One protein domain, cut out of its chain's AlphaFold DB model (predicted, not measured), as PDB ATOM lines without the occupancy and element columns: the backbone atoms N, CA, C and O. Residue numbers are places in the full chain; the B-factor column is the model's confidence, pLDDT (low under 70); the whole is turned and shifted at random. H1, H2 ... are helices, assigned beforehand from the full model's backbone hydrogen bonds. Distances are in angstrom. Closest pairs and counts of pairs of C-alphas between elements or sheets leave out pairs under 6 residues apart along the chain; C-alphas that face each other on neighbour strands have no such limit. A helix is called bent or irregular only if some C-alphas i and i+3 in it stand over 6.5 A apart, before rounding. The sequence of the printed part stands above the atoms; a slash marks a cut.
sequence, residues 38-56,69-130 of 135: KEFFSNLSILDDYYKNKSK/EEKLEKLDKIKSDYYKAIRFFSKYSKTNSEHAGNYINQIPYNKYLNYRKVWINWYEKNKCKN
ATOM      1  N   LYS A  38     106.865 -80.625  11.711       96.44
ATOM      2  CA  LYS A  38     105.449 -80.592  11.338       96.44
ATOM      3  C   LYS A  38     104.834 -81.985  11.431       96.44
ATOM      4  O   LYS A  38     103.785 -82.138  12.053       96.44
ATOM      5  N   GLU A  39     105.504 -82.988  10.876       96.12
ATOM      6  CA  GLU A  39     105.021 -84.369  10.893       96.12
ATOM      7  C   GLU A  39     104.966 -84.941  12.317       96.12
ATOM      8  O   GLU A  39     103.971 -85.548  12.717       96.12
ATOM      9  N   PHE A  40     105.994 -84.676  13.126       95.69
ATOM     10  CA  PHE A  40     106.067 -85.107  14.518       95.69
ATOM     11  C   PHE A  40     104.890 -84.574  15.342       95.69
ATOM     12  O   PHE A  40     104.193 -85.343  16.008       95.69
ATOM     13  N   PHE A  41     104.640 -83.263  15.286       97.06
ATOM     14  CA  PHE A  41     103.562 -82.649  16.061       97.06
ATOM     15  C   PHE A  41     102.172 -82.941  15.485       97.06
ATOM     16  O   PHE A  41     101.220 -83.023  16.258       97.06
ATOM     17  N   SER A  42     102.054 -83.181  14.176       97.38
ATOM     18  CA  SER A  42     100.816 -83.666  13.553       97.38
ATOM     19  C   SER A  42     100.406 -85.026  14.129       97.38
ATOM     20  O   SER A  42      99.317 -85.171  14.686       97.38
ATOM     21  N   ASN A  43     101.319 -86.004  14.114       95.94
ATOM     22  CA  ASN A  43     101.067 -87.329  14.683       95.94
ATOM     23  C   ASN A  43     100.838 -87.271  16.201       95.94
ATOM     24  O   ASN A  43     100.009 -88.010  16.733       95.94
ATOM     25  N   LEU A  44     101.523 -86.370  16.917       95.94
ATOM     26  CA  LEU A  44     101.284 -86.177  18.347       95.94
ATOM     27  C   LEU A  44      99.871 -85.643  18.626       95.94
ATOM     28  O   LEU A  44      99.212 -86.148  19.534       95.94
ATOM     29  N   SER A  45      99.407 -84.673  17.830       96.88
ATOM     30  CA  SER A  45      98.067 -84.083  17.943       96.88
ATOM     31  C   SER A  45      96.970 -85.117  17.718       96.88
ATOM     32  O   SER A  45      96.019 -85.161  18.491       96.88
ATOM     33  N   ILE A  46      97.131 -85.999  16.724       95.19
ATOM     34  CA  ILE A  46      96.194 -87.108  16.472       95.19
ATOM     35  C   ILE A  46      96.002 -87.951  17.741       95.19
ATOM     36  O   ILE A  46      94.876 -88.303  18.100       95.19
ATOM     37  N   LEU A  47      97.092 -88.257  18.450       93.75
ATOM     38  CA  LEU A  47      97.019 -89.016  19.696       93.75
ATOM     39  C   LEU A  47      96.434 -88.187  20.845       93.75
ATOM     40  O   LEU A  47      95.606 -88.707  21.592       93.75
ATOM     41  N   ASP A  48      96.829 -86.917  20.983       94.75
ATOM     42  CA  ASP A  48      96.287 -86.010  22.005       94.75
ATOM     43  C   ASP A  48      94.752 -85.916  21.871       94.75
ATOM     44  O   ASP A  48      94.033 -86.083  22.860       94.75
ATOM     45  N   ASP A  49      94.236 -85.757  20.650       92.62
ATOM     46  CA  ASP A  49      92.800 -85.702  20.357       92.62
ATOM     47  C   ASP A  49      92.101 -87.039  20.610       92.62
ATOM     48  O   ASP A  49      91.056 -87.077  21.269       92.62
ATOM     49  N   TYR A  50      92.691 -88.149  20.153       91.00
ATOM     50  CA  TYR A  50      92.176 -89.494  20.409       91.00
ATOM     51  C   TYR A  50      91.969 -89.732  21.912       91.00
ATOM     52  O   TYR A  50      90.890 -90.140  22.354       91.00
ATOM     53  N   TYR A  51      92.983 -89.429  22.723       89.81
ATOM     54  CA  TYR A  51      92.930 -89.650  24.164       89.81
ATOM     55  C   TYR A  51      92.069 -88.635  24.909       89.81
ATOM     56  O   TYR A  51      91.411 -89.020  25.873       89.81
ATOM     57  N   LYS A  52      92.028 -87.375  24.470       88.06
ATOM     58  CA  LYS A  52      91.151 -86.340  25.034       88.06
ATOM     59  C   LYS A  52      89.678 -86.661  24.801       88.06
ATOM     60  O   LYS A  52      88.866 -86.464  25.697       88.06
ATOM     61  N   ASN A  53      89.327 -87.175  23.627       82.12
ATOM     62  CA  ASN A  53      87.951 -87.562  23.320       82.12
ATOM     63  C   ASN A  53      87.557 -88.850  24.052       82.12
ATOM     64  O   ASN A  53      86.441 -88.957  24.559       82.12
ATOM     65  N   LYS A  54      88.493 -89.795  24.196       78.50
ATOM     66  CA  LYS A  54      88.279 -91.023  24.967       78.50
ATOM     67  C   LYS A  54      88.148 -90.766  26.471       78.50
ATOM     68  O   LYS A  54      87.275 -91.349  27.104       78.50
ATOM     69  N   SER A  55      88.983 -89.895  27.044       64.12
ATOM     70  CA  SER A  55      88.909 -89.530  28.467       64.12
ATOM     71  C   SER A  55      87.649 -88.738  28.792       64.12
ATOM     72  O   SER A  55      87.117 -88.858  29.892       64.12
ATOM     73  N   LYS A  56      87.149 -87.963  27.826       65.12
ATOM     74  CA  LYS A  56      85.919 -87.203  27.985       65.12
ATOM     75  C   LYS A  56      84.669 -88.058  28.025       65.12
ATOM     76  O   LYS A  56      83.707 -87.533  28.569       65.12
ATOM     77  N   GLU A  69      76.361 -95.009   8.463       89.62
ATOM     78  CA  GLU A  69      77.514 -95.226   7.584       89.62
ATOM     79  C   GLU A  69      78.613 -94.192   7.848       89.62
ATOM     80  O   GLU A  69      79.765 -94.558   8.074       89.62
ATOM     81  N   GLU A  70      78.254 -92.913   7.960       87.56
ATOM     82  CA  GLU A  70      79.202 -91.835   8.265       87.56
ATOM     83  C   GLU A  70      79.838 -92.011   9.655       87.56
ATOM     84  O   GLU A  70      81.008 -91.683   9.875       87.56
ATOM     85  N   LYS A  71      79.088 -92.562  10.623       84.31
ATOM     86  CA  LYS A  71      79.627 -92.908  11.948       84.31
ATOM     87  C   LYS A  71      80.665 -94.020  11.856       84.31
ATOM     88  O   LYS A  71      81.704 -93.912  12.512       84.31
ATOM     89  N   LEU A  72      80.401 -95.063  11.070       87.62
ATOM     90  CA  LEU A  72      81.355 -96.150  10.848       87.62
ATOM     91  C   LEU A  72      82.620 -95.641  10.155       87.62
ATOM     92  O   LEU A  72      83.717 -95.882  10.656       87.62
ATOM     93  N   GLU A  73      82.477 -94.852   9.091       90.88
ATOM     94  CA  GLU A  73      83.612 -94.266   8.373       90.88
ATOM     95  C   GLU A  73      84.471 -93.387   9.296       90.88
ATOM     96  O   GLU A  73      85.699 -93.504   9.331       90.88
ATOM     97  N   LYS A  74      83.835 -92.549  10.125       87.19
ATOM     98  CA  LYS A  74      84.533 -91.706  11.105       87.19
ATOM     99  C   LYS A  74      85.293 -92.544  12.135       87.19
ATOM    100  O   LYS A  74      86.421 -92.193  12.486       87.19
ATOM    101  N   LEU A  75      84.711 -93.644  12.619       85.50
ATOM    102  CA  LEU A  75      85.369 -94.555  13.565       85.50
ATOM    103  C   LEU A  75      86.566 -95.271  12.932       85.50
ATOM    104  O   LEU A  75      87.635 -95.329  13.549       85.50
ATOM    105  N   ASP A  76      86.417 -95.757  11.704       89.00
ATOM    106  CA  ASP A  76      87.494 -96.409  10.960       89.00
ATOM    107  C   ASP A  76      88.635 -95.441  10.665       89.00
ATOM    108  O   ASP A  76      89.808 -95.776  10.867       89.00
ATOM    109  N   LYS A  77      88.309 -94.198  10.298       90.12
ATOM    110  CA  LYS A  77      89.296 -93.134  10.115       90.12
ATOM    111  C   LYS A  77      90.055 -92.838  11.407       90.12
ATOM    112  O   LYS A  77      91.282 -92.839  11.390       90.12
ATOM    113  N   ILE A  78      89.362 -92.649  12.534       89.44
ATOM    114  CA  ILE A  78      90.001 -92.404  13.841       89.44
ATOM    115  C   ILE A  78      90.948 -93.553  14.208       89.44
ATOM    116  O   ILE A  78      92.067 -93.318  14.671       89.44
ATOM    117  N   LYS A  79      90.519 -94.800  13.993       88.94
ATOM    118  CA  LYS A  79      91.330 -95.991  14.264       88.94
ATOM    119  C   LYS A  79      92.560 -96.048  13.353       88.94
ATOM    120  O   LYS A  79      93.660 -96.314  13.834       88.94
ATOM    121  N   SER A  80      92.391 -95.769  12.064       91.38
ATOM    122  CA  SER A  80      93.476 -95.715  11.079       91.38
ATOM    123  C   SER A  80      94.509 -94.638  11.426       91.38
ATOM    124  O   SER A  80      95.703 -94.932  11.509       91.38
ATOM    125  N   ASP A  81      94.052 -93.417  11.715       92.12
ATOM    126  CA  ASP A  81      94.904 -92.280  12.074       92.12
ATOM    127  C   ASP A  81      95.681 -92.560  13.373       92.12
ATOM    128  O   ASP A  81      96.889 -92.324  13.437       92.12
ATOM    129  N   TYR A  82      95.031 -93.167  14.373       92.06
ATOM    130  CA  TYR A  82      95.691 -93.627  15.599       92.06
ATOM    131  C   TYR A  82      96.858 -94.580  15.302       92.06
ATOM    132  O   TYR A  82      97.973 -94.369  15.782       92.06
ATOM    133  N   TYR A  83      96.632 -95.619  14.492       89.25
ATOM    134  CA  TYR A  83      97.680 -96.593  14.184       89.25
ATOM    135  C   TYR A  83      98.826 -95.997  13.371       89.25
ATOM    136  O   TYR A  83      99.984 -96.334  13.626       89.25
ATOM    137  N   LYS A  84      98.531 -95.094  12.429       91.00
ATOM    138  CA  LYS A  84      99.558 -94.364  11.673       91.00
ATOM    139  C   LYS A  84     100.442 -93.537  12.604       91.00
ATOM    140  O   LYS A  84     101.663 -93.673  12.542       91.00
ATOM    141  N   ALA A  85      99.842 -92.788  13.529       92.56
ATOM    142  CA  ALA A  85     100.582 -91.980  14.492       92.56
ATOM    143  C   ALA A  85     101.447 -92.825  15.434       92.56
ATOM    144  O   ALA A  85     102.625 -92.539  15.652       92.56
ATOM    145  N   ILE A  86     100.906 -93.927  15.951       90.12
ATOM    146  CA  ILE A  86     101.670 -94.857  16.784       90.12
ATOM    147  C   ILE A  86     102.845 -95.483  16.012       90.12
ATOM    148  O   ILE A  86     103.961 -95.568  16.541       90.12
ATOM    149  N   ARG A  87     102.622 -95.883  14.753       88.06
ATOM    150  CA  ARG A  87     103.671 -96.411  13.872       88.06
ATOM    151  C   ARG A  87     104.758 -95.368  13.619       88.06
ATOM    152  O   ARG A  87     105.932 -95.720  13.708       88.06
ATOM    153  N   PHE A  88     104.397 -94.107  13.384       91.44
ATOM    154  CA  PHE A  88     105.357 -93.012  13.243       91.44
ATOM    155  C   PHE A  88     106.309 -92.959  14.449       91.44
ATOM    156  O   PHE A  88     107.519 -93.102  14.284       91.44
ATOM    157  N   PHE A  89     105.789 -92.889  15.679       90.00
ATOM    158  CA  PHE A  89     106.649 -92.812  16.870       90.00
ATOM    159  C   PHE A  89     107.514 -94.055  17.098       90.00
ATOM    160  O   PHE A  89     108.580 -93.957  17.715       90.00
ATOM    161  N   SER A  90     107.083 -95.221  16.608       85.56
ATOM    162  CA  SER A  90     107.870 -96.454  16.703       85.56
ATOM    163  C   SER A  90     109.129 -96.466  15.838       85.56
ATOM    164  O   SER A  90     110.101 -97.114  16.216       85.56
ATOM    165  N   LYS A  91     109.141 -95.717  14.727       86.62
ATOM    166  CA  LYS A  91     110.307 -95.602  13.839       86.62
ATOM    167  C   LYS A  91     111.460 -94.826  14.491       86.62
ATOM    168  O   LYS A  91     112.621 -95.109  14.224       86.62
ATOM    169  N   TYR A  92     111.142 -93.871  15.366       83.75
ATOM    170  CA  TYR A  92     112.114 -92.896  15.877       83.75
ATOM    171  C   TYR A  92     112.489 -93.086  17.343       83.75
ATOM    172  O   TYR A  92     113.644 -92.906  17.733       83.75
ATOM    173  N   SER A  93     111.526 -93.470  18.180       76.38
ATOM    174  CA  SER A  93     111.771 -93.703  19.599       76.38
ATOM    175  C   SER A  93     111.911 -95.206  19.857       76.38
ATOM    176  O   SER A  93     110.934 -95.952  19.814       76.38
ATOM    177  N   LYS A  94     113.134 -95.667  20.171       67.44
ATOM    178  CA  LYS A  94     113.401 -97.072  20.561       67.44
ATOM    179  C   LYS A  94     112.497 -97.563  21.701       67.44
ATOM    180  O   LYS A  94     112.261 -98.754  21.831       67.44
ATOM    181  N   THR A  95     111.945 -96.651  22.498       55.66
ATOM    182  CA  THR A  95     110.999 -96.946  23.581       55.66
ATOM    183  C   THR A  95     109.687 -97.579  23.113       55.66
ATOM    184  O   THR A  95     108.942 -98.100  23.939       55.66
ATOM    185  N   ASN A  96     109.406 -97.570  21.807       53.72
ATOM    186  CA  ASN A  96     108.186 -98.130  21.241       53.72
ATOM    187  C   ASN A  96     108.376 -99.438  20.467       53.72
ATOM    188  O   ASN A  96     107.358-100.018  20.114       53.72
ATOM    189  N   SER A  97     109.589 -99.932  20.192       50.62
ATOM    190  CA  SER A  97     109.751-101.127  19.338       50.62
ATOM    191  C   SER A  97     109.135-102.394  19.951       50.62
ATOM    192  O   SER A  97     108.524-103.175  19.230       50.62
ATOM    193  N   GLU A  98     109.181-102.552  21.280       53.16
ATOM    194  CA  GLU A  98     108.503-103.660  21.986       53.16
ATOM    195  C   GLU A  98     106.971-103.539  21.998       53.16
ATOM    196  O   GLU A  98     106.265-104.541  22.078       53.16
ATOM    197  N   HIS A  99     106.433-102.323  21.887       53.31
ATOM    198  CA  HIS A  99     104.988-102.080  21.923       53.31
ATOM    199  C   HIS A  99     104.379-101.987  20.508       53.31
ATOM    200  O   HIS A  99     103.222-102.352  20.322       53.31
ATOM    201  N   ALA A 100     105.183-101.593  19.510       51.38
ATOM    202  CA  ALA A 100     104.894-101.544  18.070       51.38
ATOM    203  C   ALA A 100     104.497-102.875  17.460       51.38
ATOM    204  O   ALA A 100     103.565-102.918  16.657       51.38
ATOM    205  N   GLY A 101     105.161-103.950  17.879       48.16
ATOM    206  CA  GLY A 101     104.904-105.289  17.358       48.16
ATOM    207  C   GLY A 101     103.554-105.884  17.769       48.16
ATOM    208  O   GLY A 101     103.085-106.791  17.095       48.16
ATOM    209  N   ASN A 102     102.904-105.371  18.826       47.62
ATOM    210  CA  ASN A 102     101.745-106.017  19.464       47.62
ATOM    211  C   ASN A 102     100.491-105.125  19.580       47.62
ATOM    212  O   ASN A 102      99.618-105.397  20.408       47.62
ATOM    213  N   TYR A 103     100.345-104.078  18.755       54.06
ATOM    214  CA  TYR A 103      99.212-103.128  18.790       54.06
ATOM    215  C   TYR A 103      97.845-103.692  18.343       54.06
ATOM    216  O   TYR A 103      96.987-102.978  17.823       54.06
ATOM    217  N   ILE A 104      97.582-104.964  18.635       51.75
ATOM    218  CA  ILE A 104      96.229-105.522  18.665       51.75
ATOM    219  C   ILE A 104      95.374-104.743  19.693       51.75
ATOM    220  O   ILE A 104      94.179-104.558  19.483       51.75
ATOM    221  N   ASN A 105      95.998-104.181  20.745       63.50
ATOM    222  CA  ASN A 105      95.318-103.450  21.819       63.50
ATOM    223  C   ASN A 105      95.718-101.962  21.907       63.50
ATOM    224  O   ASN A 105      96.888-101.597  21.790       63.50
ATOM    225  N   GLN A 106      94.727-101.099  22.158       79.12
ATOM    226  CA  GLN A 106      94.897 -99.653  22.365       79.12
ATOM    227  C   GLN A 106      95.716 -99.365  23.638       79.12
ATOM    228  O   GLN A 106      95.459 -99.959  24.687       79.12
ATOM    229  N   ILE A 107      96.654 -98.412  23.589       84.44
ATOM    230  CA  ILE A 107      97.460 -98.031  24.765       84.44
ATOM    231  C   ILE A 107      96.540 -97.389  25.826       84.44
ATOM    232  O   ILE A 107      95.779 -96.474  25.496       84.44
ATOM    233  N   PRO A 108      96.588 -97.810  27.101       87.12
ATOM    234  CA  PRO A 108      95.890 -97.131  28.196       87.12
ATOM    235  C   PRO A 108      96.299 -95.655  28.346       87.12
ATOM    236  O   PRO A 108      97.463 -95.312  28.153       87.12
ATOM    237  N   TYR A 109      95.370 -94.772  28.738       87.69
ATOM    238  CA  TYR A 109      95.621 -93.319  28.800       87.69
ATOM    239  C   TYR A 109      96.806 -92.932  29.703       87.69
ATOM    240  O   TYR A 109      97.648 -92.123  29.320       87.69
ATOM    241  N   ASN A 110      96.932 -93.552  30.877       87.12
ATOM    242  CA  ASN A 110      98.061 -93.322  31.784       87.12
ATOM    243  C   ASN A 110      99.414 -93.710  31.156       87.12
ATOM    244  O   ASN A 110     100.396 -92.985  31.315       87.12
ATOM    245  N   LYS A 111      99.469 -94.816  30.402       88.56
ATOM    246  CA  LYS A 111     100.663 -95.209  29.641       88.56
ATOM    247  C   LYS A 111     100.949 -94.224  28.510       88.56
ATOM    248  O   LYS A 111     102.098 -93.832  28.332       88.56
ATOM    249  N   TYR A 112      99.913 -93.767  27.809       90.31
ATOM    250  CA  TYR A 112     100.047 -92.738  26.783       90.31
ATOM    251  C   TYR A 112     100.681 -91.450  27.328       90.31
ATOM    252  O   TYR A 112     101.623 -90.946  26.724       90.31
ATOM    253  N   LEU A 113     100.247 -90.950  28.490       91.62
ATOM    254  CA  LEU A 113     100.842 -89.752  29.098       91.62
ATOM    255  C   LEU A 113     102.347 -89.908  29.361       91.62
ATOM    256  O   LEU A 113     103.108 -88.951  29.199       91.62
ATOM    257  N   ASN A 114     102.786 -91.110  29.738       90.56
ATOM    258  CA  ASN A 114     104.205 -91.407  29.913       90.56
ATOM    259  C   ASN A 114     104.940 -91.432  28.567       90.56
ATOM    260  O   ASN A 114     105.985 -90.794  28.435       90.56
ATOM    261  N   TYR A 115     104.381 -92.087  27.549       90.50
ATOM    262  CA  TYR A 115     104.977 -92.130  26.211       90.50
ATOM    263  C   TYR A 115     105.053 -90.759  25.550       90.50
ATOM    264  O   TYR A 115     106.093 -90.408  25.005       90.50
ATOM    265  N   ARG A 116     104.019 -89.932  25.697       93.25
ATOM    266  CA  ARG A 116     104.006 -88.541  25.238       93.25
ATOM    267  C   ARG A 116     105.207 -87.759  25.770       93.25
ATOM    268  O   ARG A 116     105.890 -87.089  24.999       93.25
ATOM    269  N   LYS A 117     105.503 -87.869  27.071       93.44
ATOM    270  CA  LYS A 117     106.686 -87.230  27.683       93.44
ATOM    271  C   LYS A 117     107.986 -87.767  27.086       93.44
ATOM    272  O   LYS A 117     108.889 -86.990  26.794       93.44
ATOM    273  N   VAL A 118     108.078 -89.082  26.894       91.38
ATOM    274  CA  VAL A 118     109.247 -89.731  26.287       91.38
ATOM    275  C   VAL A 118     109.473 -89.247  24.853       91.38
ATOM    276  O   VAL A 118     110.600 -88.885  24.524       91.38
ATOM    277  N   TRP A 119     108.432 -89.179  24.022       93.12
ATOM    278  CA  TRP A 119     108.537 -88.713  22.638       93.12
ATOM    279  C   TRP A 119     108.952 -87.246  22.558       93.12
ATOM    280  O   TRP A 119     109.865 -86.929  21.801       93.12
ATOM    281  N   ILE A 120     108.356 -86.364  23.368       94.94
ATOM    282  CA  ILE A 120     108.747 -84.945  23.421       94.94
ATOM    283  C   ILE A 120     110.210 -84.808  23.857       94.94
ATOM    284  O   ILE A 120     110.985 -84.112  23.211       94.94
ATOM    285  N   ASN A 121     110.624 -85.521  24.906       92.56
ATOM    286  CA  ASN A 121     112.013 -85.488  25.364       92.56
ATOM    287  C   ASN A 121     112.984 -86.021  24.306       92.56
ATOM    288  O   ASN A 121     114.099 -85.517  24.180       92.56
ATOM    289  N   TRP A 122     112.588 -87.054  23.560       92.12
ATOM    290  CA  TRP A 122     113.374 -87.561  22.443       92.12
ATOM    291  C   TRP A 122     113.484 -86.513  21.333       92.12
ATOM    292  O   TRP A 122     114.589 -86.265  20.858       92.12
ATOM    293  N   TYR A 123     112.383 -85.856  20.970       93.62
ATOM    294  CA  TYR A 123     112.371 -84.801  19.960       93.62
ATOM    295  C   TYR A 123     113.307 -83.657  20.338       93.62
ATOM    296  O   TYR A 123     114.224 -83.341  19.588       93.62
ATOM    297  N   GLU A 124     113.166 -83.105  21.543       93.25
ATOM    298  CA  GLU A 124     113.993 -81.989  22.013       93.25
ATOM    299  C   GLU A 124     115.493 -82.314  21.993       93.25
ATOM    300  O   GLU A 124     116.306 -81.465  21.633       93.25
ATOM    301  N   LYS A 125     115.866 -83.562  22.305       91.25
ATOM    302  CA  LYS A 125     117.259 -84.039  22.277       91.25
ATOM    303  C   LYS A 125     117.810 -84.306  20.874       91.25
ATOM    304  O   LYS A 125     119.020 -84.482  20.730       91.25
ATOM    305  N   ASN A 126     116.955 -84.430  19.858       91.44
ATOM    306  CA  ASN A 126     117.367 -84.856  18.519       91.44
ATOM    307  C   ASN A 126     116.963 -83.889  17.397       91.44
ATOM    308  O   ASN A 126     117.454 -84.051  16.286       91.44
ATOM    309  N   LYS A 127     116.141 -82.865  17.660       91.75
ATOM    310  CA  LYS A 127     115.605 -81.939  16.645       91.75
ATOM    311  C   LYS A 127     116.669 -81.230  15.799       91.75
ATOM    312  O   LYS A 127     116.395 -80.894  14.656       91.75
ATOM    313  N   CYS A 128     117.886 -81.066  16.324       90.62
ATOM    314  CA  CYS A 128     119.014 -80.442  15.621       90.62
ATOM    315  C   CYS A 128     119.913 -81.442  14.863       90.62
ATOM    316  O   CYS A 128     120.937 -81.045  14.320       90.62
ATOM    317  N   LYS A 129     119.582 -82.742  14.839       87.94
ATOM    318  CA  LYS A 129     120.411 -83.803  14.229       87.94
ATOM    319  C   LYS A 129     120.018 -84.135  12.785       87.94
ATOM    320  O   LYS A 129     120.178 -85.278  12.376       87.94
ATOM    321  N   ASN A 130     119.465 -83.166  12.051       80.19
ATOM    322  CA  ASN A 130     118.926 -83.360  10.700       80.19
ATOM    323  C   ASN A 130     118.020 -84.606  10.598       80.19
ATOM    324  O   ASN A 130     118.307 -85.549   9.869       80.19
TER     325      ASN A 130
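AT A GLANCE: This is residues 38 to 56 and 69 to 130 of the 135 residues of an uncharacterized protein of Flavobacterium cheniae (UniProt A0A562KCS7). Two helices, H1 and H4, run side by side in nearly opposite directions, and the longest helix, H2, crosses H1 at a slant. Residues 69 to 77 of H2 stick out as a free arm, while short H3 folds back after its other end. The printed part has 81 residues, with four named helices in the order H1, H2, H3, H4 and no named strand; the class is all helix. The whole is compact, with a radius of gyration of the C-alphas of 13.2 A, yet elongated, spanning 45 by 25 by 23 A.

IN THESE COORDINATES: H1 holds residues 38 to 56, 26.5 A long, from C-alpha 38 at (105.449, -80.592, 11.338). H2 holds residues 69 to 92, 35.7 A. H3, residues 94 to 100, is irregular: C-alphas 95 and 98 are 7.3 A apart. H4, residues 109 to 126, 25.5 A, ends with C-alpha 126 at (117.367, -84.856, 18.519).

HOW THE PARTS SIT: H1, with residues 43 to 50 alone, touches residues 78 to 88 of H2; the closest C-alphas, of Asn 43 and Ala 85, are 4.7 A apart, at a steep tilt of 52 degrees, opposite ways. H1 and H4 only just touch, with 3 pairs of C-alphas within 8 A, the closest those of Tyr 51 and Tyr 109 at 6.5 A; the tilt is a shallow 16 degrees, opposite ways. H2 and H3 form a helical hairpin and touch, their closest C-alphas, of Ser 90 and Asn 96, 4.8 A apart. H4 is close to H2 but not clearly touching, with C-alphas 89 and 119 at 7.3 A. H1 and H3 are apart. Every O i to N i+4 pair is within hydrogen-bond range in H1 and H4, 19 of 20 in H2 and 1 of 3 in H3, where 2 of 4 O i to N i+3 pairs are.

THE WHOLE: The C-alphas farthest apart, of Glu 69 and Lys 129, are 44.9 A apart. Residues 57 to 68 are not printed; C-alphas 56 and 69 are 23.5 A apart across this cut. Of the links printed whole, H2 to H3 is tight and H3 to H4 short. In this model pLDDT is under 70 at residues 55 to 56 and 94 to 105.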